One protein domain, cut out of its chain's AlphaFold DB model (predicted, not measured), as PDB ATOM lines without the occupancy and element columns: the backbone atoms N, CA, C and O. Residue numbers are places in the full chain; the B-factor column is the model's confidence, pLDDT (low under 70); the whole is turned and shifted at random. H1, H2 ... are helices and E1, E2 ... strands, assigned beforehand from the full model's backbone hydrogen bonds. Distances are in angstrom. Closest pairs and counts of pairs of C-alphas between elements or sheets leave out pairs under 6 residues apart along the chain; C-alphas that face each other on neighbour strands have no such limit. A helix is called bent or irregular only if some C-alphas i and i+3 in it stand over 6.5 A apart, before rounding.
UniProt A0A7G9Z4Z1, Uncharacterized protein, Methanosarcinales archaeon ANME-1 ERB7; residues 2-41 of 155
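This is residues 2 to 41 of the 155 residues of an uncharacterized protein of Methanosarcinales archaeon ANME-1 ERB7 (UniProt A0A7G9Z4Z1). What shape does the printed part make from its first residue onward? Residues 3 and 4 pair with the strand hairpin E1 and E2 along its E1 side, and between residue 4 and E1 the backbone makes a wide loop that includes the helix H1. What is it made of? The printed part has 40 residues with one named helix and two named strands, in the order H1, E1, E2; the sheet's order is E1 - E2, antiparallel. The class is mixed, helices and strands, with under half of the residues in named elements. How large is it? It is compact, with a radius of gyration of the C-alphas of 9.5 A and spans of 27 by 19 by 10 A.

What do the first residues pair with? Residues 3 to 4 are a short parallel pairing with residues 29 to 30 of E1, the strand of residues 28 to 30. What joins E1 to its neighbour? E2, residues 35 to 38, forms a hairpin with E1, antiparallel at 166 degrees. C-alphas 28 and 38 face each other at 4.1 A, and N 29 and O 37, at 2.8 A, are within hydrogen-bond range. Where is the helix? H1, residues 11 to 21, and E1 are near each other, with 5 pairs of C-alphas within 10 A, while H1 and E2 are apart. In H1, 5 of 7 O i to N i+4 pairs are within hydrogen-bond range.

Where does H1 run? It begins at C-alpha 11, (143.039, 196.591, 164.656), and is 14.9 A long to C-alpha 21. It is irregular: C-alphas 12 and 15 are 7.8 A apart. Where are the strands? E1 is 6.9 A long, and E2 is 9.8 A long, ending at C-alpha 38, (151.760, 204.308, 147.678).

How far does it reach? The two C-alphas farthest apart, those of Ser 12 and Pro 41, are 28.4 A apart. Are there cuts or long links? The printed part has no cut; the link from H1 to E1 is short and that from E1 to E2 is tight. How confident is the model? The mean pLDDT of the printed part is 92.1, and no printed residue is under 70.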
ATOM      1  N   VAL A   2     144.128 207.526 153.802       90.50
ATOM      2  CA  VAL A   2     144.964 206.347 153.518       90.50
ATOM      3  C   VAL A   2     144.182 205.053 153.709       90.50
ATOM      4  O   VAL A   2     143.402 204.940 154.654       90.50
ATOM      5  N   SER A   3     144.410 204.072 152.833       93.50
ATOM      6  CA  SER A   3     143.898 202.716 153.041       93.50
ATOM      7  C   SER A   3     144.668 202.054 154.181       93.50
ATOM      8  O   SER A   3     145.895 201.972 154.132       93.50
ATOM      9  N   LEU A   4     143.971 201.591 155.213       93.44
ATOM     10  CA  LEU A   4     144.592 200.906 156.343       93.44
ATOM     11  C   LEU A   4     144.299 199.415 156.253       93.44
ATOM     12  O   LEU A   4     143.155 198.995 156.419       93.44
ATOM     13  N   ASP A   5     145.342 198.620 156.044       93.31
ATOM     14  CA  ASP A   5     145.223 197.171 156.096       93.31
ATOM     15  C   ASP A   5     145.468 196.728 157.538       93.31
ATOM     16  O   ASP A   5     146.595 196.764 158.044       93.31
ATOM     17  N   THR A   6     144.407 196.314 158.223       90.12
ATOM     18  CA  THR A   6     144.501 195.860 159.612       90.12
ATOM     19  C   THR A   6     144.569 194.339 159.729       90.12
ATOM     20  O   THR A   6     144.020 193.604 158.914       90.12
ATOM     21  N   ASN A   7     145.201 193.863 160.796       91.00
ATOM     22  CA  ASN A   7     145.157 192.491 161.289       91.00
ATOM     23  C   ASN A   7     144.787 192.499 162.784       91.00
ATOM     24  O   ASN A   7     144.654 193.560 163.393       91.00
ATOM     25  N   LEU A   8     144.659 191.321 163.405       90.06
ATOM     26  CA  LEU A   8     144.296 191.213 164.827       90.06
ATOM     27  C   LEU A   8     145.251 191.967 165.771       90.06
ATOM     28  O   LEU A   8     144.823 192.416 166.829       90.06
ATOM     29  N   ASN A   9     146.519 192.147 165.388       85.75
ATOM     30  CA  ASN A   9     147.520 192.802 166.230       85.75
ATOM     31  C   ASN A   9     147.448 194.331 166.179       85.75
ATOM     32  O   ASN A   9     147.942 194.982 167.098       85.75
ATOM     33  N   ASN A  10     146.901 194.913 165.107       84.94
ATOM     34  CA  ASN A  10     146.879 196.366 164.925       84.94
ATOM     35  C   ASN A  10     145.473 196.976 164.808       84.94
ATOM     36  O   ASN A  10     145.350 198.200 164.768       84.94
ATOM     37  N   PHE A  11     144.425 196.148 164.795       90.31
ATOM     38  CA  PHE A  11     143.039 196.591 164.656       90.31
ATOM     39  C   PHE A  11     142.618 197.582 165.749       90.31
ATOM     40  O   PHE A  11     141.977 198.588 165.454       90.31
ATOM     41  N   SER A  12     143.045 197.358 166.995       93.31
ATOM     42  CA  SER A  12     142.755 198.254 168.124       93.31
ATOM     43  C   SER A  12     143.356 199.655 167.977       93.31
ATOM     44  O   SER A  12     142.922 200.573 168.665       93.31
ATOM     45  N   TYR A  13     144.326 199.847 167.078       90.75
ATOM     46  CA  TYR A  13     144.960 201.143 166.823       90.75
ATOM     47  C   TYR A  13     144.395 201.852 165.588       90.75
ATOM     48  O   TYR A  13     144.947 202.872 165.183       90.75
ATOM     49  N   CYS A  14     143.327 201.336 164.968       90.25
ATOM     50  CA  CYS A  14     142.817 201.850 163.696       90.25
ATOM     51  C   CYS A  14     142.526 203.359 163.747       90.25
ATOM     52  O   CYS A  14     143.024 204.096 162.904       90.25
ATOM     53  N   GLU A  15     141.819 203.840 164.770       92.31
ATOM     54  CA  GLU A  15     141.501 205.270 164.920       92.31
ATOM     55  C   GLU A  15     142.758 206.140 165.060       92.31
ATOM     56  O   GLU A  15     142.866 207.202 164.444       92.31
ATOM     57  N   ILE A  16     143.760 205.663 165.806       92.38
ATOM     58  CA  ILE A  16     145.043 206.356 165.969       92.38
ATOM     59  C   ILE A  16     145.778 206.416 164.626       92.38
ATOM     60  O   ILE A  16     146.265 207.472 164.226       92.38
ATOM     61  N   LEU A  17     145.836 205.299 163.898       92.06
ATOM     62  CA  LEU A  17     146.458 205.239 162.576       92.06
ATOM     63  C   LEU A  17     145.732 206.159 161.581       92.06
ATOM     64  O   LEU A  17     146.389 206.848 160.801       92.06
ATOM     65  N   GLN A  18     144.402 206.242 161.641       91.69
ATOM     66  CA  GLN A  18     143.621 207.182 160.833       91.69
ATOM     67  C   GLN A  18     143.960 208.633 161.165       91.69
ATOM     68  O   GLN A  18     144.128 209.432 160.248       91.69
ATOM     69  N   ALA A  19     144.123 208.979 162.443       92.38
ATOM     70  CA  ALA A  19     144.529 210.324 162.842       92.38
ATOM     71  C   ALA A  19     145.942 210.675 162.339       92.38
ATOM     72  O   ALA A  19     146.163 211.773 161.830       92.38
ATOM     73  N   ILE A  20     146.884 209.729 162.420       91.88
ATOM     74  CA  ILE A  20     148.269 209.905 161.952       91.88
ATOM     75  C   ILE A  20     148.319 210.125 160.438       91.88
ATOM     76  O   ILE A  20     149.006 211.026 159.955       91.88
ATOM     77  N   PHE A  21     147.605 209.289 159.686       91.69
ATOM     78  CA  PHE A  21     147.664 209.270 158.227       91.69
ATOM     79  C   PHE A  21     146.545 210.078 157.557       91.69
ATOM     80  O   PHE A  21     146.461 210.116 156.329       91.69
ATOM     81  N   GLY A  22     145.694 210.752 158.331       87.12
ATOM     82  CA  GLY A  22     144.480 211.408 157.844       87.12
ATOM     83  C   GLY A  22     144.724 212.495 156.795       87.12
ATOM     84  O   GLY A  22     143.863 212.729 155.951       87.12
ATOM     85  N   SER A  23     145.911 213.110 156.795       87.38
ATOM     86  CA  SER A  23     146.304 214.133 155.819       87.38
ATOM     87  C   SER A  23     146.666 213.584 154.436       87.38
ATOM     88  O   SER A  23     146.786 214.363 153.494       87.38
ATOM     89  N   TYR A  24     146.878 212.275 154.295       90.44
ATOM     90  CA  TYR A  24     147.291 211.672 153.028       90.44
ATOM     91  C   TYR A  24     146.085 211.202 152.197       90.44
ATOM     92  O   TYR A  24     145.021 210.817 152.709       90.44
ATOM     93  N   SER A  25     146.262 211.233 150.872       89.75
ATOM     94  CA  SER A  25     145.251 210.785 149.912       89.75
ATOM     95  C   SER A  25     145.043 209.266 149.970       89.75
ATOM     96  O   SER A  25     145.790 208.520 150.604       89.75
ATOM     97  N   THR A  26     144.012 208.792 149.274       91.31
ATOM     98  CA  THR A  26     143.730 207.359 149.071       91.31
ATOM     99  C   THR A  26     144.774 206.652 148.199       91.31
ATOM    100  O   THR A  26     144.719 205.434 148.045       91.31
ATOM    101  N   ASP A  27     145.735 207.386 147.631       94.38
ATOM    102  CA  ASP A  27     146.821 206.811 146.830       94.38
ATOM    103  C   ASP A  27     147.880 206.120 147.690       94.38
ATOM    104  O   ASP A  27     148.804 205.512 147.152       94.38
ATOM    105  N   PHE A  28     147.755 206.216 149.015       94.75
ATOM    106  CA  PHE A  28     148.632 205.590 149.990       94.75
ATOM    107  C   PHE A  28     147.924 204.469 150.744       94.75
ATOM    108  O   PHE A  28     146.714 204.506 150.988       94.75
ATOM    109  N   VAL A  29     148.727 203.499 151.169       95.31
ATOM    110  CA  VAL A  29     148.334 202.378 152.010       95.31
ATOM    111  C   VAL A  29     149.317 202.227 153.169       95.31
ATOM    112  O   VAL A  29     150.536 202.334 152.997       95.31
ATOM    113  N   TYR A  30     148.782 201.956 154.355       94.88
ATOM    114  CA  TYR A  30     149.547 201.449 155.486       94.88
ATOM    115  C   TYR A  30     149.254 199.957 155.628       94.88
ATOM    116  O   TYR A  30     148.137 199.565 155.966       94.88
ATOM    117  N   THR A  31     150.237 199.121 155.301       94.50
ATOM    118  CA  THR A  31     150.030 197.670 155.224       94.50
ATOM    119  C   THR A  31     149.865 197.040 156.609       94.50
ATOM    120  O   THR A  31     150.375 197.548 157.609       94.50
ATOM    121  N   ALA A  32     149.293 195.834 156.656       91.88
ATOM    122  CA  ALA A  32     149.183 195.045 157.887       91.88
ATOM    123  C   ALA A  32     150.544 194.725 158.543       91.88
ATOM    124  O   ALA A  32     150.623 194.461 159.741       91.88
ATOM    125  N   THR A  33     151.631 194.769 157.767       90.75
ATOM    126  CA  THR A  33     153.017 194.586 158.233       90.75
ATOM    127  C   THR A  33     153.712 195.890 158.648       90.75
ATOM    128  O   THR A  33     154.904 195.870 158.995       90.75
ATOM    129  N   GLY A  34     152.979 197.008 158.629       92.94
ATOM    130  CA  GLY A  34     153.401 198.325 159.102       92.94
ATOM    131  C   GLY A  34     154.181 199.158 158.086       92.94
ATOM    132  O   GLY A  34     154.983 199.994 158.493       92.94
ATOM    133  N   ILE A  35     154.018 198.903 156.784       95.88
ATOM    134  CA  ILE A  35     154.729 199.629 155.722       95.88
ATOM    135  C   ILE A  35     153.830 200.737 155.189       95.88
ATOM    136  O   ILE A  35     152.763 200.458 154.642       95.88
ATOM    137  N   PHE A  36     154.288 201.981 155.300       96.56
ATOM    138  CA  PHE A  36     153.664 203.120 154.639       96.56
ATOM    139  C   PHE A  36     154.201 203.249 153.212       96.56
ATOM    140  O   PHE A  36     155.410 203.404 153.016       96.56
ATOM    141  N   ARG A  37     153.323 203.140 152.211       95.75
ATOM    142  CA  ARG A  37     153.702 203.209 150.792       95.75
ATOM    143  C   ARG A  37     152.547 203.665 149.905       95.75
ATOM    144  O   ARG A  37     151.391 203.534 150.295       95.75
ATOM    145  N   ARG A  38     152.821 204.116 148.679       95.06
ATOM    146  CA  ARG A  38     151.760 204.308 147.678       95.06
ATOM    147  C   ARG A  38     151.190 202.979 147.176       95.06
ATOM    148  O   ARG A  38     151.906 201.974 147.069       95.06
ATOM    149  N   THR A  39     149.906 202.991 146.825       94.31
ATOM    150  CA  THR A  39     149.181 201.883 146.187       94.31
ATOM    151  C   THR A  39     149.724 201.624 144.785       94.31
ATOM    152  O   THR A  39     150.021 200.482 144.437       94.31
ATOM    153  N   LYS A  40     149.919 202.695 144.004       94.94
ATOM    154  CA  LYS A  40     150.640 202.670 142.728       94.94
ATOM    155  C   LYS A  40     152.026 203.281 142.943       94.94
ATOM    156  O   LYS A  40     152.086 204.400 143.453       94.94
ATOM    157  N   PRO A  41     153.122 202.584 142.597       95.38
ATOM    158  CA  PRO A  41     154.462 203.151 142.711       95.38
ATOM    159  C   PRO A  41     154.603 204.496 141.968       95.38
ATOM    160  O   PRO A  41     153.798 204.803 141.084       95.38
TER     161      PRO A  41